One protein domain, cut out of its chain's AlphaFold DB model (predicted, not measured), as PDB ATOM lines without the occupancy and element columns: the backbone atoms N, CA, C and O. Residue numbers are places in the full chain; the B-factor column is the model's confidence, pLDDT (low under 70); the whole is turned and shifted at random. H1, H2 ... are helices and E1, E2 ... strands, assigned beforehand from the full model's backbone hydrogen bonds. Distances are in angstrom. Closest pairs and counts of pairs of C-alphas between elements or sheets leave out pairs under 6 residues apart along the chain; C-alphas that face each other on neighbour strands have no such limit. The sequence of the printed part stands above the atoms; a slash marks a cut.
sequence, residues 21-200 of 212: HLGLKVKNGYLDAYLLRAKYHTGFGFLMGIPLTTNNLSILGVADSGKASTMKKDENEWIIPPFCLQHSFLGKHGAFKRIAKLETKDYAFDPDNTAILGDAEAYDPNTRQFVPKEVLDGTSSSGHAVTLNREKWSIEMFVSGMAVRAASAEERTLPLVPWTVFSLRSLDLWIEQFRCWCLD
ATOM      1  N   HIS A  21      -8.297  12.357 -34.716       85.38
ATOM      2  CA  HIS A  21      -9.658  12.421 -34.207       85.38
ATOM      3  C   HIS A  21     -10.561  13.138 -35.216       85.38
ATOM      4  O   HIS A  21     -10.342  14.296 -35.600       85.38
ATOM      5  N   LEU A  22     -11.570  12.411 -35.670       87.75
ATOM      6  CA  LEU A  22     -12.580  12.812 -36.630       87.75
ATOM      7  C   LEU A  22     -13.951  12.889 -35.954       87.75
ATOM      8  O   LEU A  22     -14.254  12.139 -35.038       87.75
ATOM      9  N   GLY A  23     -14.806  13.764 -36.464       88.19
ATOM     10  CA  GLY A  23     -16.246  13.693 -36.263       88.19
ATOM     11  C   GLY A  23     -16.883  13.076 -37.499       88.19
ATOM     12  O   GLY A  23     -16.762  13.649 -38.585       88.19
ATOM     13  N   LEU A  24     -17.545  11.931 -37.342       88.88
ATOM     14  CA  LEU A  24     -18.410  11.332 -38.357       88.88
ATOM     15  C   LEU A  24     -19.816  11.916 -38.207       88.88
ATOM     16  O   LEU A  24     -20.456  11.748 -37.169       88.88
ATOM     17  N   LYS A  25     -20.300  12.610 -39.240       85.69
ATOM     18  CA  LYS A  25     -21.639  13.208 -39.225       85.69
ATOM     19  C   LYS A  25     -22.707  12.129 -39.429       85.69
ATOM     20  O   LYS A  25     -22.747  11.478 -40.473       85.69
ATOM     21  N   VAL A  26     -23.608  11.995 -38.462       85.25
ATOM     22  CA  VAL A  26     -24.827  11.176 -38.543       85.25
ATOM     23  C   VAL A  26     -26.054  12.056 -38.290       85.25
ATOM     24  O   VAL A  26     -25.927  13.174 -37.792       85.25
ATOM     25  N   LYS A  27     -27.261  11.570 -38.609       81.38
ATOM     26  CA  LYS A  27     -28.519  12.312 -38.361       81.38
ATOM     27  C   LYS A  27     -28.651  12.860 -36.931       81.38
ATOM     28  O   LYS A  27     -29.135  13.972 -36.752       81.38
ATOM     29  N   ASN A  28     -28.184  12.107 -35.936       79.94
ATOM     30  CA  ASN A  28     -28.363  12.430 -34.517       79.94
ATOM     31  C   ASN A  28     -27.221  13.267 -33.910       79.94
ATOM     32  O   ASN A  28     -27.277  13.598 -32.729       79.94
ATOM     33  N   GLY A  29     -26.171  13.592 -34.671       83.56
ATOM     34  CA  GLY A  29     -25.015  14.324 -34.153       83.56
ATOM     35  C   GLY A  29     -23.701  13.943 -34.825       83.56
ATOM     36  O   GLY A  29     -23.674  13.431 -35.943       83.56
ATOM     37  N   TYR A  30     -22.590  14.209 -34.141       86.12
ATOM     38  CA  TYR A  30     -21.258  13.807 -34.593       86.12
ATOM     39  C   TYR A  30     -20.730  12.701 -33.695       86.12
ATOM     40  O   TYR A  30     -20.465  12.948 -32.523       86.12
ATOM     41  N   LEU A  31     -20.556  11.510 -34.264       87.75
ATOM     42  CA  LEU A  31     -19.835  10.439 -33.594       87.75
ATOM     43  C   LEU A  31     -18.349  10.772 -33.590       87.75
ATOM     44  O   LEU A  31     -17.784  11.135 -34.627       87.75
ATOM     45  N   ASP A  32     -17.714  10.603 -32.439       87.00
ATOM     46  CA  ASP A  32     -16.265  10.564 -32.359       87.00
ATOM     47  C   ASP A  32     -15.785   9.338 -33.136       87.00
ATOM     48  O   ASP A  32     -16.206   8.213 -32.873       87.00
ATOM     49  N   ALA A  33     -14.931   9.563 -34.125       87.12
ATOM     50  CA  ALA A  33     -14.344   8.544 -34.976       87.12
ATOM     51  C   ALA A  33     -12.848   8.812 -35.131       87.12
ATOM     52  O   ALA A  33     -12.370   9.924 -34.925       87.12
ATOM     53  N   TYR A  34     -12.081   7.801 -35.510       83.50
ATOM     54  CA  TYR A  34     -10.631   7.898 -35.531       83.50
ATOM     55  C   TYR A  34     -10.083   7.264 -36.781       83.50
ATOM     56  O   TYR A  34     -10.443   6.141 -37.123       83.50
ATOM     57  N   LEU A  35      -9.200   7.996 -37.452       80.62
ATOM     58  CA  LEU A  35      -8.396   7.447 -38.527       80.62
ATOM     59  C   LEU A  35      -7.272   6.629 -37.894       80.62
ATOM     60  O   LEU A  35      -6.359   7.202 -37.291       80.62
ATOM     61  N   LEU A  36      -7.353   5.306 -38.026       75.19
ATOM     62  CA  LEU A  36      -6.339   4.404 -37.490       75.19
ATOM     63  C   LEU A  36      -5.038   4.514 -38.304       75.19
ATOM     64  O   LEU A  36      -4.980   5.216 -39.318       75.19
ATOM     65  N   ARG A  37      -3.963   3.867 -37.841       71.62
ATOM     66  CA  ARG A  37      -2.607   4.025 -38.402       71.62
ATOM     67  C   ARG A  37      -2.541   3.820 -39.917       71.62
ATOM     68  O   ARG A  37      -3.208   2.947 -40.462       71.62
ATOM     69  N   ALA A  38      -1.626   4.542 -40.568       68.06
ATOM     70  CA  ALA A  38      -1.395   4.480 -42.013       68.06
ATOM     71  C   ALA A  38      -1.090   3.079 -42.562       68.06
ATOM     72  O   ALA A  38      -1.335   2.840 -43.739       68.06
ATOM     73  N   LYS A  39      -0.594   2.141 -41.740       68.19
ATOM     74  CA  LYS A  39      -0.411   0.744 -42.173       68.19
ATOM     75  C   LYS A  39      -1.734   0.084 -42.591       68.19
ATOM     76  O   LYS A  39      -1.740  -0.713 -43.514       68.19
ATOM     77  N   TYR A  40      -2.858   0.509 -42.009       70.62
ATOM     78  CA  TYR A  40      -4.213   0.088 -42.383       70.62
ATOM     79  C   TYR A  40      -4.820   0.930 -43.520       70.62
ATOM     80  O   TYR A  40      -6.030   0.899 -43.742       70.62
ATOM     81  N   HIS A  41      -4.027   1.759 -44.208       69.31
ATOM     82  CA  HIS A  41      -4.484   2.539 -45.363       69.31
ATOM     83  C   HIS A  41      -3.987   1.841 -46.623       69.31
ATOM     84  O   HIS A  41      -2.844   2.016 -47.042       69.31
ATOM     85  N   THR A  42      -4.828   0.990 -47.198       62.16
ATOM     86  CA  THR A  42      -4.445   0.090 -48.286       62.16
ATOM     87  C   THR A  42      -4.996   0.609 -49.603       62.16
ATOM     88  O   THR A  42      -6.193   0.868 -49.730       62.16
ATOM     89  N   GLY A  43      -4.126   0.805 -50.598       66.50
ATOM     90  CA  GLY A  43      -4.523   1.318 -51.913       66.50
ATOM     91  C   GLY A  43      -5.306   2.635 -51.821       66.50
ATOM     92  O   GLY A  43      -4.726   3.700 -51.610       66.50
ATOM     93  N   PHE A  44      -6.629   2.552 -51.984       68.31
ATOM     94  CA  PHE A  44      -7.558   3.687 -51.963       68.31
ATOM     95  C   PHE A  44      -8.415   3.778 -50.689       68.31
ATOM     96  O   PHE A  44      -9.356   4.573 -50.659       68.31
ATOM     97  N   GLY A  45      -8.140   2.962 -49.669       77.19
ATOM     98  CA  GLY A  45      -8.964   2.822 -48.474       77.19
ATOM     99  C   GLY A  45      -8.293   3.290 -47.177       77.19
ATOM    100  O   GLY A  45      -7.070   3.346 -47.082       77.19
ATOM    101  N   PHE A  46      -9.088   3.609 -46.154       79.06
ATOM    102  CA  PHE A  46      -8.616   3.848 -44.790       79.06
ATOM    103  C   PHE A  46      -9.470   3.127 -43.751       79.06
ATOM    104  O   PHE A  46     -10.696   3.163 -43.829       79.06
ATOM    105  N   LEU A  47      -8.832   2.533 -42.745       79.38
ATOM    106  CA  LEU A  47      -9.538   1.988 -41.594       79.38
ATOM    107  C   LEU A  47      -9.862   3.090 -40.582       79.38
ATOM    108  O   LEU A  47      -9.040   3.965 -40.282       79.38
ATOM    109  N   MET A  48     -11.069   3.021 -40.041       83.56
ATOM    110  CA  MET A  48     -11.553   3.917 -39.002       83.56
ATOM    111  C   MET A  48     -12.012   3.124 -37.781       83.56
ATOM    112  O   MET A  48     -12.327   1.951 -37.913       83.56
ATOM    113  N   GLY A  49     -12.095   3.768 -36.622       80.94
ATOM    114  CA  GLY A  49     -12.719   3.211 -35.420       80.94
ATOM    115  C   GLY A  49     -13.566   4.253 -34.694       80.94
ATOM    116  O   GLY A  49     -13.283   5.444 -34.784       80.94
ATOM    117  N   ILE A  50     -14.603   3.818 -33.986       83.94
ATOM    118  CA  ILE A  50     -15.506   4.640 -33.169       83.94
ATOM    119  C   ILE A  50     -15.393   4.128 -31.728       83.94
ATOM    120  O   ILE A  50     -15.755   2.981 -31.489       83.94
ATOM    121  N   PRO A  51     -14.895   4.900 -30.751       79.56
ATOM    122  CA  PRO A  51     -14.784   4.420 -29.382       79.56
ATOM    123  C   PRO A  51     -16.157   4.334 -28.710       79.56
ATOM    124  O   PRO A  51     -17.072   5.104 -29.006       79.56
ATOM    125  N   LEU A  52     -16.287   3.438 -27.743       77.06
ATOM    126  CA  LEU A  52     -17.465   3.232 -26.905       77.06
ATOM    127  C   LEU A  52     -17.521   4.263 -25.767       77.06
ATOM    128  O   LEU A  52     -17.588   3.924 -24.589       77.06
ATOM    129  N   THR A  53     -17.467   5.548 -26.109       79.06
ATOM    130  CA  THR A  53     -17.627   6.630 -25.128       79.06
ATOM    131  C   THR A  53     -19.101   6.824 -24.779       79.06
ATOM    132  O   THR A  53     -19.982   6.571 -25.601       79.06
ATOM    133  N   THR A  54     -19.396   7.359 -23.589       80.12
ATOM    134  CA  THR A  54     -20.772   7.732 -23.205       80.12
ATOM    135  C   THR A  54     -21.428   8.647 -24.245       80.12
ATOM    136  O   THR A  54     -22.615   8.496 -24.535       80.12
ATOM    137  N   ASN A  55     -20.652   9.557 -24.849       84.44
ATOM    138  CA  ASN A  55     -21.115  10.428 -25.928       84.44
ATOM    139  C   ASN A  55     -21.557   9.615 -27.156       84.44
ATOM    140  O   ASN A  55     -22.700   9.733 -27.594       84.44
ATOM    141  N   ASN A  56     -20.694   8.730 -27.665       86.31
ATOM    142  CA  ASN A  56     -21.017   7.891 -28.817       86.31
ATOM    143  C   ASN A  56     -22.200   6.958 -28.536       86.31
ATOM    144  O   ASN A  56     -23.112   6.885 -29.353       86.31
ATOM    145  N   LEU A  57     -22.250   6.309 -27.370       85.81
ATOM    146  CA  LEU A  57     -23.374   5.449 -26.983       85.81
ATOM    147  C   LEU A  57     -24.701   6.220 -26.909       85.81
ATOM    148  O   LEU A  57     -25.743   5.685 -27.291       85.81
ATOM    149  N   SER A  58     -24.664   7.480 -26.465       86.81
ATOM    150  CA  SER A  58     -25.842   8.355 -26.428       86.81
ATOM    151  C   SER A  58     -26.304   8.735 -27.834       86.81
ATOM    152  O   SER A  58     -27.484   8.604 -28.145       86.81
ATOM    153  N   ILE A  59     -25.381   9.129 -28.720       87.44
ATOM    154  CA  ILE A  59     -25.689   9.456 -30.126       87.44
ATOM    155  C   ILE A  59     -26.239   8.230 -30.868       87.44
ATOM    156  O   ILE A  59     -27.166   8.354 -31.671       87.44
ATOM    157  N   LEU A  60     -25.704   7.045 -30.564       86.44
ATOM    158  CA  LEU A  60     -26.181   5.756 -31.064       86.44
ATOM    159  C   LEU A  60     -27.490   5.299 -30.402       86.44
ATOM    160  O   LEU A  60     -28.088   4.334 -30.860       86.44
ATOM    161  N   GLY A  61     -27.986   5.979 -29.366       87.19
ATOM    162  CA  GLY A  61     -29.233   5.619 -28.685       87.19
ATOM    163  C   GLY A  61     -29.182   4.262 -27.976       87.19
ATOM    164  O   GLY A  61     -30.200   3.581 -27.898       87.19
ATOM    165  N   VAL A  62     -28.002   3.850 -27.501       86.56
ATOM    166  CA  VAL A  62     -27.775   2.568 -26.803       86.56
ATOM    167  C   VAL A  62     -27.213   2.741 -25.391       86.56
ATOM    168  O   VAL A  62     -26.905   1.741 -24.741       86.56
ATOM    169  N   ALA A  63     -27.072   3.981 -24.912       83.12
ATOM    170  CA  ALA A  63     -26.484   4.300 -23.608       83.12
ATOM    171  C   ALA A  63     -27.147   3.546 -22.443       83.12
ATOM    172  O   ALA A  63     -26.443   3.047 -21.569       83.12
ATOM    173  N   ASP A  64     -28.471   3.382 -22.483       81.06
ATOM    174  CA  ASP A  64     -29.245   2.720 -21.423       81.06
ATOM    175  C   ASP A  64     -29.424   1.206 -21.644       81.06
ATOM    176  O   ASP A  64     -30.175   0.546 -20.926       81.06
ATOM    177  N   SER A  65     -28.760   0.622 -22.648       80.06
ATOM    178  CA  SER A  65     -28.875  -0.813 -22.917       80.06
ATOM    179  C   SER A  65     -28.023  -1.653 -21.954       80.06
ATOM    180  O   SER A  65     -26.857  -1.350 -21.671       80.06
ATOM    181  N   GLY A  66     -28.584  -2.770 -21.475       66.38
ATOM    182  CA  GLY A  66     -27.882  -3.712 -20.588       66.38
ATOM    183  C   GLY A  66     -26.626  -4.322 -21.228       66.38
ATOM    184  O   GLY A  66     -25.654  -4.639 -20.542       66.38
ATOM    185  N   LYS A  67     -26.600  -4.436 -22.561       73.25
ATOM    186  CA  LYS A  67     -25.448  -4.959 -23.307       73.25
ATOM    187  C   LYS A  67     -24.331  -3.944 -23.508       73.25
ATOM    188  O   LYS A  67     -23.173  -4.343 -23.489       73.25
ATOM    189  N   ALA A  68     -24.643  -2.656 -23.674       69.81
ATOM    190  CA  ALA A  68     -23.611  -1.620 -23.750       69.81
ATOM    191  C   ALA A  68     -22.968  -1.374 -22.377       69.81
ATOM    192  O   ALA A  68     -21.753  -1.245 -22.276       69.81
ATOM    193  N   SER A  69     -23.771  -1.382 -21.309       63.25
ATOM    194  CA  SER A  69     -23.304  -1.167 -19.929       63.25
ATOM    195  C   SER A  69     -22.465  -2.316 -19.353       63.25
ATOM    196  O   SER A  69     -21.740  -2.118 -18.381       63.25
ATOM    197  N   THR A  70     -22.516  -3.505 -19.961       62.75
ATOM    198  CA  THR A  70     -21.700  -4.673 -19.581       62.75
ATOM    199  C   THR A  70     -20.410  -4.810 -20.392       62.75
ATOM    200  O   THR A  70     -19.604  -5.698 -20.108       62.75
ATOM    201  N   MET A  71     -20.166  -3.937 -21.377       66.00
ATOM    202  CA  MET A  71     -18.891  -3.899 -22.095       66.00
ATOM    203  C   MET A  71     -17.799  -3.361 -21.174       66.00
ATOM    204  O   MET A  71     -17.782  -2.180 -20.831       66.00
ATOM    205  N   LYS A  72     -16.886  -4.234 -20.746       55.25
ATOM    206  CA  LYS A  72     -15.743  -3.818 -19.935       55.25
ATOM    207  C   LYS A  72     -14.751  -3.017 -20.768       55.25
ATOM    208  O   LYS A  72     -14.512  -3.322 -21.937       55.25
ATOM    209  N   LYS A  73     -14.109  -2.064 -20.094       51.81
ATOM    210  CA  LYS A  73     -13.021  -1.225 -20.605       51.81
ATOM    211  C   LYS A  73     -11.873  -2.031 -21.243       51.81
ATOM    212  O   LYS A  73     -11.231  -1.574 -22.175       51.81
ATOM    213  N   ASP A  74     -11.681  -3.271 -20.801       49.44
ATOM    214  CA  ASP A  74     -10.524  -4.090 -21.175       49.44
ATOM    215  C   ASP A  74     -10.815  -5.114 -22.295       49.44
ATOM    216  O   ASP A  74      -9.913  -5.838 -22.703       49.44
ATOM    217  N   GLU A  75     -12.061  -5.214 -22.790       52.94
ATOM    218  CA  GLU A  75     -12.480  -6.318 -23.681       52.94
ATOM    219  C   GLU A  75     -12.729  -5.914 -25.147       52.94
ATOM    220  O   GLU A  75     -12.757  -6.799 -25.997       52.94
ATOM    221  N   ASN A  76     -12.919  -4.622 -25.450       55.59
ATOM    222  CA  ASN A  76     -12.865  -3.980 -26.780       55.59
ATOM    223  C   ASN A  76     -13.613  -2.642 -26.693       55.59
ATOM    224  O   ASN A  76     -14.836  -2.609 -26.809       55.59
ATOM    225  N   GLU A  77     -12.900  -1.529 -26.508       66.94
ATOM    226  CA  GLU A  77     -13.509  -0.192 -26.371       66.94
ATOM    227  C   GLU A  77     -13.951   0.434 -27.701       66.94
ATOM    228  O   GLU A  77     -14.241   1.626 -27.749       66.94
ATOM    229  N   TRP A  78     -13.940  -0.314 -28.804       68.81
ATOM    230  CA  TRP A  78     -14.071   0.258 -30.139       68.81
ATOM    231  C   TRP A  78     -15.069  -0.508 -30.986       68.81
ATOM    232  O   TRP A  78     -15.012  -1.726 -31.127       68.81
ATOM    233  N   ILE A  79     -15.943   0.253 -31.625       73.81
ATOM    234  CA  ILE A  79     -16.705  -0.161 -32.784       73.81
ATOM    235  C   ILE A  79     -15.757   0.099 -33.970       73.81
ATOM    236  O   ILE A  79     -15.579   1.241 -34.401       73.81
ATOM    237  N   ILE A  80     -15.120  -0.944 -34.503       70.69
ATOM    238  CA  ILE A  80     -14.251  -0.848 -35.689       70.69
ATOM    239  C   ILE A  80     -14.974  -1.477 -36.878       70.69
ATOM    240  O   ILE A  80     -15.234  -2.682 -36.841       70.69
ATOM    241  N   PRO A  81     -15.327  -0.705 -37.923       69.19
ATOM    242  CA  PRO A  81     -15.937  -1.278 -39.102       69.19
ATOM    243  C   PRO A  81     -15.059  -2.355 -39.758       69.19
ATOM    244  O   PRO A  81     -13.834  -2.226 -39.773       69.19
ATOM    245  N   PRO A  82     -15.695  -3.352 -40.397       59.69
ATOM    246  CA  PRO A  82     -15.067  -4.460 -41.121       59.69
ATOM    247  C   PRO A  82     -14.154  -4.106 -42.281       59.69
ATOM    248  O   PRO A  82     -13.819  -4.962 -43.091       59.69
ATOM    249  N   PHE A  83     -13.934  -2.837 -42.533       70.12
ATOM    250  CA  PHE A  83     -13.533  -2.441 -43.853       70.12
ATOM    251  C   PHE A  83     -12.820  -1.126 -43.838       70.12
ATOM    252  O   PHE A  83     -13.092  -0.218 -43.049       70.12
ATOM    253  N   CYS A  84     -11.945  -1.012 -44.821       77.62
ATOM    254  CA  CYS A  84     -11.430   0.271 -45.207       77.62
ATOM    255  C   CYS A  84     -12.537   1.050 -45.919       77.62
ATOM    256  O   CYS A  84     -13.217   0.550 -46.811       77.62
ATOM    257  N   LEU A  85     -12.698   2.312 -45.570       81.06
ATOM    258  CA  LEU A  85     -13.527   3.243 -46.312       81.06
ATOM    259  C   LEU A  85     -12.757   3.849 -47.477       81.06
ATOM    260  O   LEU A  85     -11.575   4.155 -47.342       81.06
ATOM    261  N   GLN A  86     -13.426   4.112 -48.598       85.12
ATOM    262  CA  GLN A  86     -12.807   4.834 -49.714       85.12
ATOM    263  C   GLN A  86     -12.298   6.221 -49.283       85.12
ATOM    264  O   GLN A  86     -13.019   7.008 -48.671       85.12
ATOM    265  N   HIS A  87     -11.069   6.569 -49.673       81.94
ATOM    266  CA  HIS A  87     -10.441   7.860 -49.370       81.94
ATOM    267  C   HIS A  87     -11.240   9.075 -49.854       81.94
ATOM    268  O   HIS A  87     -11.097  10.157 -49.283       81.94
ATOM    269  N   SER A  88     -12.091   8.913 -50.870       83.31
ATOM    270  CA  SER A  88     -13.012   9.953 -51.342       83.31
ATOM    271  C   SER A  88     -13.882  10.516 -50.212       83.31
ATOM    272  O   SER A  88     -14.190  11.705 -50.222       83.31
ATOM    273  N   PHE A  89     -14.194   9.719 -49.184       86.06
ATOM    274  CA  PHE A  89     -14.983  10.161 -48.033       86.06
ATOM    275  C   PHE A  89     -14.242  11.127 -47.093       86.06
ATOM    276  O   PHE A  89     -14.896  11.819 -46.318       86.06
ATOM    277  N   LEU A  90     -12.910  11.239 -47.185       86.38
ATOM    278  CA  LEU A  90     -12.115  12.293 -46.525       86.38
ATOM    279  C   LEU A  90     -11.985  13.562 -47.389       86.38
ATOM    280  O   LEU A  90     -11.351  14.537 -46.976       86.38
ATOM    281  N   GLY A  91     -12.540  13.550 -48.603       83.94
ATOM    282  CA  GLY A  91     -12.506  14.661 -49.546       83.94
ATOM    283  C   GLY A  91     -13.320  15.873 -49.090       83.94
ATOM    284  O   GLY A  91     -13.975  15.880 -48.047       83.94
ATOM    285  N   LYS A  92     -13.277  16.941 -49.894       81.75
ATOM    286  CA  LYS A  92     -14.163  18.095 -49.696       81.75
ATOM    287  C   LYS A  92     -15.614  17.613 -49.789       81.75
ATOM    288  O   LYS A  92     -15.933  16.856 -50.697       81.75
ATOM    289  N   HIS A  93     -16.462  18.063 -48.870       80.75
ATOM    290  CA  HIS A  93     -17.847  17.594 -48.717       80.75
ATOM    291  C   HIS A  93     -18.007  16.128 -48.261       80.75
ATOM    292  O   HIS A  93     -19.097  15.571 -48.331       80.75
ATOM    293  N   GLY A  94     -16.936  15.493 -47.774       82.25
ATOM    294  CA  GLY A  94     -16.990  14.154 -47.189       82.25
ATOM    295  C   GLY A  94     -17.785  14.081 -45.876       82.25
ATOM    296  O   GLY A  94     -18.186  15.096 -45.302       82.25
ATOM    297  N   ALA A  95     -17.991  12.864 -45.370       84.31
ATOM    298  CA  ALA A  95     -18.738  12.612 -44.128       84.31
ATOM    299  C   ALA A  95     -17.937  12.915 -42.843       84.31
ATOM    300  O   ALA A  95     -18.487  12.885 -41.740       84.31
ATOM    301  N   PHE A  96     -16.640  13.215 -42.978       87.94
ATOM    302  CA  PHE A  96     -15.720  13.408 -41.860       87.94
ATOM    303  C   PHE A  96     -15.296  14.861 -41.681       87.94
ATOM    304  O   PHE A  96     -14.945  15.559 -42.635       87.94
ATOM    305  N   LYS A  97     -15.226  15.286 -40.421       87.81
ATOM    306  CA  LYS A  97     -14.633  16.555 -39.996       87.81
ATOM    307  C   LYS A  97     -13.419  16.280 -39.120       87.81
ATOM    308  O   LYS A  97     -13.518  15.522 -38.167       87.81
ATOM    309  N   ARG A  98     -12.282  16.929 -39.377       86.12
ATOM    310  CA  ARG A  98     -11.150  16.874 -38.441       86.12
ATOM    311  C   ARG A  98     -11.486  17.661 -37.173       86.12
ATOM    312  O   ARG A  98     -11.809  18.844 -37.278       86.12
ATOM    313  N   ILE A  99     -11.378  17.017 -36.013       84.31
ATOM    314  CA  ILE A  99     -11.562  17.650 -34.702       84.31
ATOM    315  C   ILE A  99     -10.189  17.992 -34.125       84.31
ATOM    316  O   ILE A  99      -9.847  19.165 -33.993       84.31
ATOM    317  N   ALA A 100      -9.369  16.972 -33.869       78.75
ATOM    318  CA  ALA A 100      -8.066  17.114 -33.227       78.75
ATOM    319  C   ALA A 100      -7.103  15.986 -33.640       78.75
ATOM    320  O   ALA A 100      -7.384  15.186 -34.537       78.75
ATOM    321  N   LYS A 101      -5.923  15.950 -33.020       69.12
ATOM    322  CA  LYS A 101      -5.079  14.752 -32.994       69.12
ATOM    323  C   LYS A 101      -5.562  13.867 -31.840       69.12
ATOM    324  O   LYS A 101      -5.953  14.401 -30.807       69.12
ATOM    325  N   LEU A 102      -5.572  12.555 -32.036       65.38
ATOM    326  CA  LEU A 102      -5.883  11.594 -30.988       65.38
ATOM    327  C   LEU A 102      -4.732  11.535 -29.975       65.38
ATOM    328  O   LEU A 102      -3.573  11.371 -30.361       65.38
ATOM    329  N   GLU A 103      -5.075  11.613 -28.692       67.06
ATOM    330  CA  GLU A 103      -4.195  11.228 -27.590       67.06
ATOM    331  C   GLU A 103      -4.436   9.741 -27.299       67.06
ATOM    332  O   GLU A 103      -5.428   9.349 -26.692       67.06
ATOM    333  N   THR A 104      -3.545   8.878 -27.791       57.47
ATOM    334  CA  THR A 104      -3.707   7.413 -27.729       57.47
ATOM    335  C   THR A 104      -3.681   6.844 -26.309       57.47
ATOM    336  O   THR A 104      -4.066   5.701 -26.115       57.47
ATOM    337  N   LYS A 105      -3.249   7.625 -25.313       62.16
ATOM    338  CA  LYS A 105      -3.169   7.208 -23.902       62.16
ATOM    339  C   LYS A 105      -4.534   7.057 -23.230       62.16
ATOM    340  O   LYS A 105      -4.616   6.406 -22.193       62.16
ATOM    341  N   ASP A 106      -5.574   7.646 -23.813       58.44
ATOM    342  CA  ASP A 106      -6.917   7.651 -23.235       58.44
ATOM    343  C   ASP A 106      -7.754   6.429 -23.654       58.44
ATOM    344  O   ASP A 106      -8.872   6.265 -23.164       58.44
ATOM    345  N   TYR A 107      -7.216   5.562 -24.522       59.03
ATOM    346  CA  TYR A 107      -7.928   4.429 -25.114       59.03
ATOM    347  C   TYR A 107      -7.085   3.147 -25.091       59.03
ATOM    348  O   TYR A 107      -5.870   3.181 -25.262       59.03
ATOM    349  N   ALA A 108      -7.742   2.000 -24.934       53.00
ATOM    350  CA  ALA A 108      -7.133   0.674 -24.852       53.00
ATOM    351  C   ALA A 108      -6.829   0.029 -26.219       53.00
ATOM    352  O   ALA A 108      -6.248  -1.053 -26.270       53.00
ATOM    353  N   PHE A 109      -7.221   0.650 -27.337       56.91
ATOM    354  CA  PHE A 109      -6.956   0.089 -28.662       56.91
ATOM    355  C   PHE A 109      -5.509   0.306 -29.071       56.91
ATOM    356  O   PHE A 109      -5.091   1.425 -29.376       56.91
ATOM    357  N   ASP A 110      -4.773  -0.799 -29.124       64.75
ATOM    358  CA  ASP A 110      -3.437  -0.834 -29.679       64.75
ATOM    359  C   ASP A 110      -3.477  -1.292 -31.147       64.75
ATOM    360  O   ASP A 110      -3.532  -2.495 -31.429       64.75
ATOM    361  N   PRO A 111      -3.407  -0.359 -32.116       60.69
ATOM    362  CA  PRO A 111      -3.306  -0.705 -33.528       60.69
ATOM    363  C   PRO A 111      -2.035  -1.496 -33.858       60.69
ATOM    364  O   PRO A 111      -1.910  -1.967 -34.982       60.69
ATOM    365  N   ASP A 112      -1.047  -1.623 -32.969       62.88
ATOM    366  CA  ASP A 112       0.088  -2.527 -33.180       62.88
ATOM    367  C   ASP A 112      -0.229  -3.992 -32.892       62.88
ATOM    368  O   ASP A 112       0.410  -4.860 -33.479       62.88
ATOM    369  N   ASN A 113      -1.303  -4.257 -32.148       66.88
ATOM    370  CA  ASN A 113      -1.756  -5.583 -31.749       66.88
ATOM    371  C   ASN A 113      -3.135  -5.926 -32.351       66.88
ATOM    372  O   ASN A 113      -4.034  -6.396 -31.660       66.88
ATOM    373  N   THR A 114      -3.326  -5.677 -33.651       67.38
ATOM    374  CA  THR A 114      -4.545  -6.054 -34.398       67.38
ATOM    375  C   THR A 114      -4.175  -6.861 -35.642       67.38
ATOM    376  O   THR A 114      -3.349  -6.407 -36.444       67.38
ATOM    377  N   ALA A 115      -4.810  -8.022 -35.810       68.44
ATOM    378  CA  ALA A 115      -4.603  -8.946 -36.920       68.44
ATOM    379  C   ALA A 115      -5.549  -8.673 -38.099       68.44
ATOM    380  O   ALA A 115      -6.619  -8.084 -37.950       68.44
ATOM    381  N   ILE A 116      -5.131  -9.080 -39.294       70.31
ATOM    382  CA  ILE A 116      -5.854  -8.910 -40.554       70.31
ATOM    383  C   ILE A 116      -6.522 -10.229 -40.910       70.31
ATOM    384  O   ILE A 116      -5.934 -11.295 -40.727       70.31
ATOM    385  N   LEU A 117      -7.717 -10.157 -41.475       65.94
ATOM    386  CA  LEU A 117      -8.382 -11.315 -42.044       65.94
ATOM    387  C   LEU A 117      -8.386 -11.244 -43.569       65.94
ATOM    388  O   LEU A 117      -8.794 -10.235 -44.153       65.94
ATOM    389  N   GLY A 118      -7.872 -12.301 -44.193       56.94
ATOM    390  CA  GLY A 118      -7.584 -12.351 -45.625       56.94
ATOM    391  C   GLY A 118      -8.787 -12.637 -46.528       56.94
ATOM    392  O   GLY A 118      -8.708 -12.357 -47.722       56.94
ATOM    393  N   ASP A 119      -9.899 -13.148 -45.985       61.69
ATOM    394  CA  ASP A 119     -11.040 -13.638 -46.774       61.69
ATOM    395  C   ASP A 119     -12.292 -12.744 -46.672       61.69
ATOM    396  O   ASP A 119     -12.341 -11.767 -45.926       61.69
ATOM    397  N   ALA A 120     -13.317 -13.050 -47.477       54.38
ATOM    398  CA  ALA A 120     -14.587 -12.325 -47.486       54.38
ATOM    399  C   ALA A 120     -15.489 -12.788 -46.331       54.38
ATOM    400  O   ALA A 120     -16.068 -13.877 -46.360       54.38
ATOM    401  N   GLU A 121     -15.619 -11.943 -45.318       63.59
ATOM    402  CA  GLU A 121     -16.257 -12.295 -44.052       63.59
ATOM    403  C   GLU A 121     -17.578 -11.591 -43.803       63.59
ATOM    404  O   GLU A 121     -17.908 -10.587 -44.438       63.59
ATOM    405  N   ALA A 122     -18.306 -12.099 -42.811       65.81
ATOM    406  CA  ALA A 122     -19.441 -11.410 -42.235       65.81
ATOM    407  C   ALA A 122     -19.160 -11.046 -40.770       65.81
ATOM    408  O   ALA A 122     -18.482 -11.758 -40.028       65.81
ATOM    409  N   TYR A 123     -19.664  -9.882 -40.372       68.12
ATOM    410  CA  TYR A 123     -19.655  -9.448 -38.982       68.12
ATOM    411  C   TYR A 123     -20.692 -10.250 -38.195       68.12
ATOM    412  O   TYR A 123     -21.847 -10.308 -38.617       68.12
ATOM    413  N   ASP A 124     -20.314 -10.793 -37.036       71.00
ATOM    414  CA  ASP A 124     -21.280 -11.294 -36.057       71.00
ATOM    415  C   ASP A 124     -21.287 -10.382 -34.819       71.00
ATOM    416  O   ASP A 124     -20.349 -10.418 -34.011       71.00
ATOM    417  N   PRO A 125     -22.354  -9.583 -34.622       67.94
ATOM    418  CA  PRO A 125     -22.491  -8.723 -33.453       67.94
ATOM    419  C   PRO A 125     -22.366  -9.461 -32.111       67.94
ATOM    420  O   PRO A 125     -21.911  -8.869 -31.134       67.94
ATOM    421  N   ASN A 126     -22.701 -10.757 -32.047       66.81
ATOM    422  CA  ASN A 126     -22.590 -11.551 -30.818       66.81
ATOM    423  C   ASN A 126     -21.147 -11.805 -30.396       66.81
ATOM    424  O   ASN A 126     -20.856 -11.871 -29.204       66.81
ATOM    425  N   THR A 127     -20.245 -11.938 -31.365       65.19
ATOM    426  CA  THR A 127     -18.817 -12.151 -31.112       65.19
ATOM    427  C   THR A 127     -18.013 -10.855 -31.221       65.19
ATOM    428  O   THR A 127     -16.829 -10.842 -30.894       65.19
ATOM    429  N   ARG A 128     -18.665  -9.753 -31.632       66.50
ATOM    430  CA  ARG A 128     -18.088  -8.413 -31.842       66.50
ATOM    431  C   ARG A 128     -16.865  -8.423 -32.760       66.50
ATOM    432  O   ARG A 128     -16.005  -7.553 -32.661       66.50
ATOM    433  N   GLN A 129     -16.793  -9.398 -33.654       65.56
ATOM    434  CA  GLN A 129     -15.656  -9.618 -34.534       65.56
ATOM    435  C   GLN A 129     -16.118 -10.209 -35.858       65.56
ATOM    436  O   GLN A 129     -17.285 -10.571 -36.040       65.56
ATOM    437  N   PHE A 130     -15.176 -10.301 -36.784       65.56
ATOM    438  CA  PHE A 130     -15.398 -10.955 -38.057       65.56
ATOM    439  C   PHE A 130     -15.279 -12.453 -37.942       65.56
ATOM    440  O   PHE A 130     -14.451 -12.973 -37.191       65.56
ATOM    441  N   VAL A 131     -16.164 -13.118 -38.673       66.75
ATOM    442  CA  VAL A 131     -16.239 -14.561 -38.736       66.75
ATOM    443  C   VAL A 131     -16.342 -14.952 -40.213       66.75
ATOM    444  O   VAL A 131     -17.196 -14.412 -40.933       66.75
ATOM    445  N   PRO A 132     -15.517 -15.901 -40.687       68.81
ATOM    446  CA  PRO A 132     -15.644 -16.433 -42.032       68.81
ATOM    447  C   PRO A 132     -17.061 -16.947 -42.280       68.81
ATOM    448  O   PRO A 132     -17.650 -17.628 -41.437       68.81
ATOM    449  N   LYS A 133     -17.614 -16.634 -43.456       63.72
ATOM    450  CA  LYS A 133     -19.015 -16.931 -43.791       63.72
ATOM    451  C   LYS A 133     -19.374 -18.410 -43.610       63.72
ATOM    452  O   LYS A 133     -20.439 -18.716 -43.092       63.72
ATOM    453  N   GLU A 134     -18.462 -19.308 -43.977       62.84
ATOM    454  CA  GLU A 134     -18.608 -20.764 -43.838       62.84
ATOM    455  C   GLU A 134     -18.826 -21.248 -42.391       62.84
ATOM    456  O   GLU A 134     -19.344 -22.341 -42.177       62.84
ATOM    457  N   VAL A 135     -18.453 -20.442 -41.392       62.44
ATOM    458  CA  VAL A 135     -18.632 -20.754 -39.966       62.44
ATOM    459  C   VAL A 135     -19.978 -20.233 -39.444       62.44
ATOM    460  O   VAL A 135     -20.547 -20.820 -38.522       62.44
ATOM    461  N   LEU A 136     -20.519 -19.169 -40.048       59.53
ATOM    462  CA  LEU A 136     -21.782 -18.552 -39.622       59.53
ATOM    463  C   LEU A 136     -23.012 -19.404 -39.937       59.53
ATOM    464  O   LEU A 136     -24.010 -19.306 -39.225       59.53
ATOM    465  N   ASP A 137     -22.921 -20.290 -40.931       55.41
ATOM    466  CA  ASP A 137     -23.995 -21.224 -41.292       55.41
ATOM    467  C   ASP A 137     -24.305 -22.255 -40.172       55.41
ATOM    468  O   ASP A 137     -25.249 -23.036 -40.294       55.41
ATOM    469  N   GLY A 138     -23.551 -22.250 -39.059       50.53
ATOM    470  CA  GLY A 138     -23.757 -23.119 -37.893       50.53
ATOM    471  C   GLY A 138     -23.824 -22.425 -36.523       50.53
ATOM    472  O   GLY A 138     -24.090 -23.098 -35.523       50.53
ATOM    473  N   THR A 139     -23.602 -21.110 -36.423       52.88
ATOM    474  CA  THR A 139     -23.673 -20.394 -35.136       52.88
ATOM    475  C   THR A 139     -25.112 -20.024 -34.789       52.88
ATOM    476  O   THR A 139     -25.689 -19.079 -35.320       52.88
ATOM    477  N   SER A 140     -25.689 -20.792 -33.865       44.16
ATOM    478  CA  SER A 140     -26.962 -20.511 -33.195       44.16
ATOM    479  C   SER A 140     -27.015 -19.074 -32.660       44.16
ATOM    480  O   SER A 140     -26.115 -18.631 -31.949       44.16
ATOM    481  N   SER A 141     -28.125 -18.383 -32.923       47.38
ATOM    482  CA  SER A 141     -28.472 -17.025 -32.475       47.38
ATOM    483  C   SER A 141     -28.677 -16.882 -30.952       47.38
ATOM    484  O   SER A 141     -29.394 -15.999 -30.492       47.38
ATOM    485  N   SER A 142     -28.084 -17.759 -30.139       42.09
ATOM    486  CA  SER A 142     -28.410 -17.950 -28.722       42.09
ATOM    487  C   SER A 142     -27.664 -17.036 -27.742       42.09
ATOM    488  O   SER A 142     -27.646 -17.330 -26.550       42.09
ATOM    489  N   GLY A 143     -27.051 -15.936 -28.188       46.44
ATOM    490  CA  GLY A 143     -26.533 -14.883 -27.296       46.44
ATOM    491  C   GLY A 143     -25.432 -15.306 -26.308       46.44
ATOM    492  O   GLY A 143     -25.124 -14.555 -25.387       46.44
ATOM    493  N   HIS A 144     -24.837 -16.489 -26.478       43.31
ATOM    494  CA  HIS A 144     -23.701 -16.954 -25.679       43.31
ATOM    495  C   HIS A 144     -22.404 -16.701 -26.445       43.31
ATOM    496  O   HIS A 144     -22.373 -16.830 -27.669       43.31
ATOM    497  N   ALA A 145     -21.336 -16.356 -25.720       50.12
ATOM    498  CA  ALA A 145     -20.005 -16.184 -26.289       50.12
ATOM    499  C   ALA A 145     -19.568 -17.486 -26.978       50.12
ATOM    500  O   ALA A 145     -19.245 -18.475 -26.320       50.12
ATOM    501  N   VAL A 146     -19.599 -17.499 -28.309       57.53
ATOM    502  CA  VAL A 146     -19.121 -18.636 -29.092       57.53
ATOM    503  C   VAL A 146     -17.598 -18.600 -29.071       57.53
ATOM    504  O   VAL A 146     -16.982 -17.649 -29.553       57.53
ATOM    505  N   THR A 147     -16.969 -19.641 -28.527       62.47
ATOM    506  CA  THR A 147     -15.530 -19.844 -28.706       62.47
ATOM    507  C   THR A 147     -15.284 -20.259 -30.153       62.47
ATOM    508  O   THR A 147     -15.536 -21.399 -30.536       62.47
ATOM    509  N   LEU A 148     -14.828 -19.317 -30.977       70.69
ATOM    510  CA  LEU A 148     -14.520 -19.586 -32.377       70.69
ATOM    511  C   LEU A 148     -13.167 -20.289 -32.491       70.69
ATOM    512  O   LEU A 148     -12.152 -19.771 -32.023       70.69
ATOM    513  N   ASN A 149     -13.139 -21.447 -33.154       74.75
ATOM    514  CA  ASN A 149     -11.876 -22.043 -33.570       74.75
ATOM    515  C   ASN A 149     -11.345 -21.278 -34.788       74.75
ATOM    516  O   ASN A 149     -11.865 -21.408 -35.897       74.75
ATOM    517  N   ARG A 150     -10.284 -20.500 -34.561       78.88
ATOM    518  CA  ARG A 150      -9.627 -19.686 -35.582       78.88
ATOM    519  C   ARG A 150      -8.498 -20.405 -36.313       78.88
ATOM    520  O   ARG A 150      -7.904 -19.804 -37.190       78.88
ATOM    521  N   GLU A 151      -8.151 -21.655 -36.001       79.75
ATOM    522  CA  GLU A 151      -6.987 -22.363 -36.578       79.75
ATOM    523  C   GLU A 151      -7.026 -22.475 -38.104       79.75
ATOM    524  O   GLU A 151      -5.986 -22.422 -38.752       79.75
ATOM    525  N   LYS A 152      -8.224 -22.587 -38.684       74.94
ATOM    526  CA  LYS A 152      -8.406 -22.733 -40.135       74.94
ATOM    527  C   LYS A 152      -8.503 -21.407 -40.889       74.94
ATOM    528  O   LYS A 152      -8.532 -21.412 -42.110       74.94
ATOM    529  N   TRP A 153      -8.575 -20.286 -40.176       80.88
ATOM    530  CA  TRP A 153      -8.832 -18.981 -40.778       80.88
ATOM    531  C   TRP A 153      -7.594 -18.451 -41.512       80.88
ATOM    532  O   TRP A 153      -6.458 -18.647 -41.067       80.88
ATOM    533  N   SER A 154      -7.786 -17.723 -42.606       82.19
ATOM    534  CA  SER A 154      -6.686 -17.032 -43.284       82.19
ATOM    535  C   SER A 154      -6.346 -15.720 -42.558       82.19
ATOM    536  O   SER A 154      -6.749 -14.640 -42.975       82.19
ATOM    537  N   ILE A 155      -5.670 -15.812 -41.403       81.44
ATOM    538  CA  ILE A 155      -5.293 -14.652 -40.574       81.44
ATOM    539  C   ILE A 155      -3.857 -14.223 -40.884       81.44
ATOM    540  O   ILE A 155      -2.922 -15.028 -40.821       81.44
ATOM    541  N   GLU A 156      -3.684 -12.930 -41.130       84.00
ATOM    542  CA  GLU A 156      -2.415 -12.296 -41.457       84.00
ATOM    543  C   GLU A 156      -2.035 -11.193 -40.457       84.00
ATOM    544  O   GLU A 156      -2.869 -10.635 -39.748       84.00
ATOM    545  N   MET A 157      -0.747 -10.861 -40.401       81.38
ATOM    546  CA  MET A 157      -0.175  -9.805 -39.566       81.38
ATOM    547  C   MET A 157       0.751  -8.914 -40.382       81.38
ATOM    548  O   MET A 157       1.520  -9.392 -41.220       81.38
ATOM    549  N   PHE A 158       0.731  -7.615 -40.092       73.50
ATOM    550  CA  PHE A 158       1.680  -6.671 -40.672       73.50
ATOM    551  C   PHE A 158       3.091  -6.889 -40.132       73.50
ATOM    552  O   PHE A 158       3.298  -6.962 -38.923       73.50
ATOM    553  N   VAL A 159       4.073  -6.902 -41.033       77.69
ATOM    554  CA  VAL A 159       5.498  -6.988 -40.670       77.69
ATOM    555  C   VAL A 159       6.190  -5.642 -40.848       77.69
ATOM    556  O   VAL A 159       6.916  -5.191 -39.968       77.69
ATOM    557  N   SER A 160       5.978  -4.991 -41.995       68.00
ATOM    558  CA  SER A 160       6.564  -3.684 -42.303       68.00
ATOM    559  C   SER A 160       5.857  -3.039 -43.488       68.00
ATOM    560  O   SER A 160       5.630  -3.681 -44.514       68.00
ATOM    561  N   GLY A 161       5.522  -1.754 -43.365       67.81
ATOM    562  CA  GLY A 161       4.794  -1.030 -44.406       67.81
ATOM    563  C   GLY A 161       3.467  -1.717 -44.741       67.81
ATOM    564  O   GLY A 161       2.593  -1.802 -43.885       67.81
ATOM    565  N   MET A 162       3.341  -2.204 -45.980       65.31
ATOM    566  CA  MET A 162       2.180  -2.967 -46.467       65.31
ATOM    567  C   MET A 162       2.432  -4.481 -46.569       65.31
ATOM    568  O   MET A 162       1.575  -5.204 -47.064       65.31
ATOM    569  N   ALA A 163       3.603  -4.970 -46.150       74.19
ATOM    570  CA  ALA A 163       3.913  -6.394 -46.188       74.19
ATOM    571  C   ALA A 163       3.207  -7.134 -45.045       74.19
ATOM    572  O   ALA A 163       3.286  -6.721 -43.881       74.19
ATOM    573  N   VAL A 164       2.572  -8.249 -45.397       82.06
ATOM    574  CA  VAL A 164       1.855  -9.138 -44.482       82.06
ATOM    575  C   VAL A 164       2.530 -10.508 -44.414       82.06
ATOM    576  O   VAL A 164       3.284 -10.893 -45.310       82.06
ATOM    577  N   ARG A 165       2.279 -11.239 -43.330       86.38
ATOM    578  CA  ARG A 165       2.655 -12.647 -43.147       86.38
ATOM    579  C   ARG A 165       1.526 -13.400 -42.455       86.38
ATOM    580  O   ARG A 165       0.694 -12.770 -41.814       86.38
ATOM    581  N   ALA A 166       1.564 -14.728 -42.475       87.38
ATOM    582  CA  ALA A 166       0.671 -15.534 -41.645       87.38
ATOM    583  C   ALA A 166       0.829 -15.192 -40.147       87.38
ATOM    584  O   ALA A 166       1.952 -15.011 -39.654       87.38
ATOM    585  N   ALA A 167      -0.296 -15.104 -39.439       86.88
ATOM    586  CA  ALA A 167      -0.328 -14.863 -37.998       86.88
ATOM    587  C   ALA A 167       0.168 -16.083 -37.201       86.88
ATOM    588  O   ALA A 167      -0.181 -17.223 -37.526       86.88
ATOM    589  N   SER A 168       0.951 -15.838 -36.144       87.44
ATOM    590  CA  SER A 168       1.361 -16.862 -35.172       87.44
ATOM    591  C   SER A 168       0.170 -17.372 -34.352       87.44
ATOM    592  O   SER A 168      -0.912 -16.789 -34.384       87.44
ATOM    593  N   ALA A 169       0.351 -18.453 -33.588       84.31
ATOM    594  CA  ALA A 169      -0.710 -18.989 -32.731       84.31
ATOM    595  C   ALA A 169      -1.241 -17.940 -31.735       84.31
ATOM    596  O   ALA A 169      -2.450 -17.836 -31.532       84.31
ATOM    597  N   GLU A 170      -0.347 -17.128 -31.176       82.75
ATOM    598  CA  GLU A 170      -0.676 -16.036 -30.263       82.75
ATOM    599  C   GLU A 170      -1.390 -14.892 -30.996       82.75
ATOM    600  O   GLU A 170      -2.397 -14.373 -30.530       82.75
ATOM    601  N   GLU A 171      -0.924 -14.515 -32.186       82.62
ATOM    602  CA  GLU A 171      -1.503 -13.398 -32.942       82.62
ATOM    603  C   GLU A 171      -2.906 -13.700 -33.471       82.62
ATOM    604  O   GLU A 171      -3.720 -12.800 -33.670       82.62
ATOM    605  N   ARG A 172      -3.235 -14.980 -33.648       82.19
ATOM    606  CA  ARG A 172      -4.576 -15.410 -34.053       82.19
ATOM    607  C   ARG A 172      -5.631 -15.142 -32.993       82.19
ATOM    608  O   ARG A 172      -6.809 -15.210 -33.334       82.19
ATOM    609  N   THR A 173      -5.262 -14.828 -31.748       75.94
ATOM    610  CA  THR A 173      -6.215 -14.409 -30.708       75.94
ATOM    611  C   THR A 173      -6.483 -12.907 -30.718       75.94
ATOM    612  O   THR A 173      -7.398 -12.457 -30.031       75.94
ATOM    613  N   LEU A 174      -5.720 -12.123 -31.489       75.75
ATOM    614  CA  LEU A 174      -5.895 -10.673 -31.575       75.75
ATOM    615  C   LEU A 174      -7.243 -10.308 -32.222       75.75
ATOM    616  O   LEU A 174      -7.842 -11.133 -32.924       75.75
ATOM    617  N   PRO A 175      -7.750  -9.081 -32.003       69.31
ATOM    618  CA  PRO A 175      -8.867  -8.550 -32.775       69.31
ATOM    619  C   PRO A 175      -8.566  -8.598 -34.277       69.31
ATOM    620  O   PRO A 175      -7.425  -8.383 -34.690       69.31
ATOM    621  N   LEU A 176      -9.589  -8.890 -35.081       72.25
ATOM    622  CA  LEU A 176      -9.471  -9.105 -36.524       72.25
ATOM    623  C   LEU A 176     -10.145  -7.968 -37.287       72.25
ATOM    624  O   LEU A 176     -11.232  -7.535 -36.906       72.25
ATOM    625  N   VAL A 177      -9.513  -7.508 -38.369       68.56
ATOM    626  CA  VAL A 177     -10.094  -6.545 -39.318       68.56
ATOM    627  C   VAL A 177      -9.972  -7.074 -40.762       68.56
ATOM    628  O   VAL A 177      -8.883  -7.498 -41.154       68.56
ATOM    629  N   PRO A 178     -11.044  -7.065 -41.574       64.31
ATOM    630  CA  PRO A 178     -11.003  -7.533 -42.958       64.31
ATOM    631  C   PRO A 178     -10.253  -6.582 -43.889       64.31
ATOM    632  O   PRO A 178     -10.228  -5.362 -43.706       64.31
ATOM    633  N   TRP A 179      -9.692  -7.146 -44.958       67.62
ATOM    634  CA  TRP A 179      -8.856  -6.438 -45.934       67.62
ATOM    635  C   TRP A 179      -9.611  -5.856 -47.149       67.62
ATOM    636  O   TRP A 179      -9.051  -5.699 -48.232       67.62
ATOM    637  N   THR A 180     -10.902  -5.541 -47.027       68.69
ATOM    638  CA  THR A 180     -11.718  -5.105 -48.181       68.69
ATOM    639  C   THR A 180     -12.166  -3.644 -48.051       68.69
ATOM    640  O   THR A 180     -12.380  -3.136 -46.949       68.69
ATOM    641  N   VAL A 181     -12.286  -2.934 -49.184       71.75
ATOM    642  CA  VAL A 181     -12.723  -1.525 -49.231       71.75
ATOM    643  C   VAL A 181     -14.231  -1.436 -49.471       71.75
ATOM    644  O   VAL A 181     -14.728  -1.979 -50.454       71.75
ATOM    645  N   PHE A 182     -14.949  -0.696 -48.627       73.94
ATOM    646  CA  PHE A 182     -16.405  -0.547 -48.690       73.94
ATOM    647  C   PHE A 182     -16.873   0.919 -48.701       73.94
ATOM    648  O   PHE A 182     -16.110   1.875 -48.528       73.94
ATOM    649  N   SER A 183     -18.172   1.087 -48.962       81.00
ATOM    650  CA  SER A 183     -18.873   2.374 -49.026       81.00
ATOM    651  C   SER A 183     -19.357   2.848 -47.647       81.00
ATOM    652  O   SER A 183     -19.519   2.046 -46.730       81.00
ATOM    653  N   LEU A 184     -19.700   4.138 -47.514       81.81
ATOM    654  CA  LEU A 184     -20.356   4.662 -46.300       81.81
ATOM    655  C   LEU A 184     -21.680   3.960 -45.982       81.81
ATOM    656  O   LEU A 184     -21.991   3.772 -44.817       81.81
ATOM    657  N   ARG A 185     -22.429   3.500 -46.989       81.69
ATOM    658  CA  ARG A 185     -23.656   2.717 -46.770       81.69
ATOM    659  C   ARG A 185     -23.387   1.405 -46.020       81.69
ATOM    660  O   ARG A 185     -24.238   0.933 -45.276       81.69
ATOM    661  N   SER A 186     -22.199   0.832 -46.200       79.69
ATOM    662  CA  SER A 186     -21.782  -0.371 -45.466       79.69
ATOM    663  C   SER A 186     -21.453  -0.033 -44.012       79.69
ATOM    664  O   SER A 186     -21.789  -0.803 -43.118       79.69
ATOM    665  N   LEU A 187     -20.855   1.144 -43.767       82.44
ATOM    666  CA  LEU A 187     -20.642   1.679 -42.416       82.44
ATOM    667  C   LEU A 187     -21.961   1.922 -41.693       82.44
ATOM    668  O   LEU A 187     -22.090   1.558 -40.532       82.44
ATOM    669  N   ASP A 188     -22.932   2.488 -42.397       84.94
ATOM    670  CA  ASP A 188     -24.258   2.780 -41.866       84.94
ATOM    671  C   ASP A 188     -24.985   1.508 -41.413       84.94
ATOM    672  O   ASP A 188     -25.414   1.405 -40.263       84.94
ATOM    673  N   LEU A 189     -25.023   0.491 -42.285       81.75
ATOM    674  CA  LEU A 189     -25.566  -0.828 -41.953       81.75
ATOM    675  C   LEU A 189     -24.880  -1.423 -40.729       81.75
ATOM    676  O   LEU A 189     -25.549  -1.918 -39.830       81.75
ATOM    677  N   TRP A 190     -23.554  -1.377 -40.690       80.62
ATOM    678  CA  TRP A 190     -22.802  -1.975 -39.598       80.62
ATOM    679  C   TRP A 190     -23.038  -1.254 -38.255       80.62
ATOM    680  O   TRP A 190     -23.205  -1.919 -37.232       80.62
ATOM    681  N   ILE A 191     -23.152   0.080 -38.248       85.06
ATOM    682  CA  ILE A 191     -23.531   0.845 -37.046       85.06
ATOM    683  C   ILE A 191     -24.938   0.440 -36.574       85.06
ATOM    684  O   ILE A 191     -25.149   0.241 -35.375       85.06
ATOM    685  N   GLU A 192     -25.893   0.273 -37.493       84.88
ATOM    686  CA  GLU A 192     -27.254  -0.152 -37.140       84.88
ATOM    687  C   GLU A 192     -27.296  -1.606 -36.644       84.88
ATOM    688  O   GLU A 192     -27.999  -1.905 -35.681       84.88
ATOM    689  N   GLN A 193     -26.509  -2.513 -37.229       81.75
ATOM    690  CA  GLN A 193     -26.377  -3.892 -36.747       81.75
ATOM    691  C   GLN A 193     -25.851  -3.939 -35.310       81.75
ATOM    692  O   GLN A 193     -26.418  -4.644 -34.473       81.75
ATOM    693  N   PHE A 194     -24.807  -3.158 -35.013       82.81
ATOM    694  CA  PHE A 194     -24.278  -3.012 -33.658       82.81
ATOM    695  C   PHE A 194     -25.348  -2.488 -32.695       82.81
ATOM    696  O   PHE A 194     -25.566  -3.055 -31.622       82.81
ATOM    697  N   ARG A 195     -26.067  -1.436 -33.094       85.06
ATOM    698  CA  ARG A 195     -27.138  -0.857 -32.287       85.06
ATOM    699  C   ARG A 195     -28.266  -1.852 -32.011       85.06
ATOM    700  O   ARG A 195     -28.652  -2.007 -30.855       85.06
ATOM    701  N   CYS A 196     -28.801  -2.515 -33.037       84.12
ATOM    702  CA  CYS A 196     -29.866  -3.505 -32.869       84.12
ATOM    703  C   CYS A 196     -29.432  -4.629 -31.932       84.12
ATOM    704  O   CYS A 196     -30.197  -5.017 -31.052       84.12
ATOM    705  N   TRP A 197     -28.187  -5.092 -32.055       83.56
ATOM    706  CA  TRP A 197     -27.642  -6.095 -31.150       83.56
ATOM    707  C   TRP A 197     -27.597  -5.611 -29.694       83.56
ATOM    708  O   TRP A 197     -28.013  -6.363 -28.808       83.56
ATOM    709  N   CYS A 198     -27.163  -4.367 -29.440       82.06
ATOM    710  CA  CYS A 198     -27.177  -3.761 -28.102       82.06
ATOM    711  C   CYS A 198     -28.594  -3.684 -27.510       82.06
ATOM    712  O   CYS A 198     -28.759  -3.835 -26.303       82.06
ATOM    713  N   LEU A 199     -29.601  -3.454 -28.356       85.12
ATOM    714  CA  LEU A 199     -31.003  -3.279 -27.972       85.12
ATOM    715  C   LEU A 199     -31.820  -4.581 -27.950       85.12
ATOM    716  O   LEU A 199     -33.028  -4.510 -27.738       85.12
ATOM    717  N   ASP A 200     -31.207  -5.741 -28.210       81.50
ATOM    718  CA  ASP A 200     -31.927  -7.013 -28.403       81.50
ATOM    719  C   ASP A 200     -33.020  -6.935 -29.492       81.50
ATOM    720  O   ASP A 200     -34.039  -7.623 -29.452       81.50
TER     721      ASP A 200
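This is residues 21 to 200 of the 212 residues of an uncharacterized protein of Corynebacterium jeikeium (UniProt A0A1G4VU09). Two lobes stand side by side: one is the strongly twisted sheet E3 E2 E1 E5 with the short helix H1 over one face, the other is the sheet E10 E9 E6 E11 with the hairpin E7 and E8 beside its E11 edge. The long helix H5 runs along one side between the lobes, and much of the rest is loop. Of the 180 printed residues 83 are in named elements, under half, and the class is mixed, helices and strands: E1 E2 E3 H1 H2 E4 H3 E5 E6 E7 E8 H4 E9 E10 E11 H5 along the chain. The first sheet is antiparallel and the second mixed; the whole is compact, with a radius of gyration of the C-alphas of 16.0 A and spans of 41 by 40 by 31 A.

E1, residues 21 to 26, begins at C-alpha 21 (-9.658, 12.421, -34.207) and is 15.8 A long. E2, residues 29 to 35, is 18.5 A long; E3 is residues 48 to 51, H1 54 to 59, H2 66 to 69, E4 84 to 86 and H3 87 to 90. E5, residues 96 to 101, is 13.9 A long; then come E6, 115 to 117, E7, 121 to 124, E8, 129 to 132, and H4, 133 to 136. E9, residues 155 to 160, is 16.2 A long, followed by E10, 163 to 166, and E11, 176 to 178. H5, residues 184 to 198, is 21.2 A long and ends at C-alpha 198 (-27.177, -3.761, -28.102).

E1, E2 and E3 form a meander, each strand the antiparallel neighbour of the one before; N 24 and O 31 are 2.8 A apart, N 34 and O 49 2.7 A. E5 is antiparallel to E1, with N 23 and O 97 2.8 A apart. H1 is on this sheet at a height of 7.5 A, over E2 and slantwise to it at 52 degrees on the local plane; the closest C-alphas are those of Leu 31 and Asn 56, 5.5 A. H3 only grazes the sheet, with residues 89 to 90. E4 pairs with no named strand. H5 only just touches H2, by residue 198 alone, with 3 pairs of C-alphas within 8 A, the closest Lys 67 and Cys 198 at 5.2 A; H5 and E7 are near each other. In the other sheet E6 is parallel to E11, N 117 and O 177 2.9 A apart, and antiparallel to E9, N 116 and O 156 2.8 A; E9 and E10 are a hairpin, N 157 and O 165 2.8 A. In the hairpin E7 and E8, N 131 and O 122 are 3.0 A apart; the closest C-alphas of E8 and E11, Phe 130 and Leu 176, are 6.4 A apart, and those of E7 and H4, Glu 121 and Lys 133, 5.4 A. Every O i to N i+4 pair is within hydrogen-bond range in H1 and H5; H2, H3 and H4 are too short for one.

The C-alphas farthest apart, Lys 92 and Ser 142, are 44.1 A apart, and the printed part has no cut. The links E2 to E3, H2 to E4, E5 to E6 and H4 to E9 are long. The mean pLDDT of the printed part is 73.5, and 73 residues are under 70, among them 68 to 78, 101 to 115 and 125 to 147.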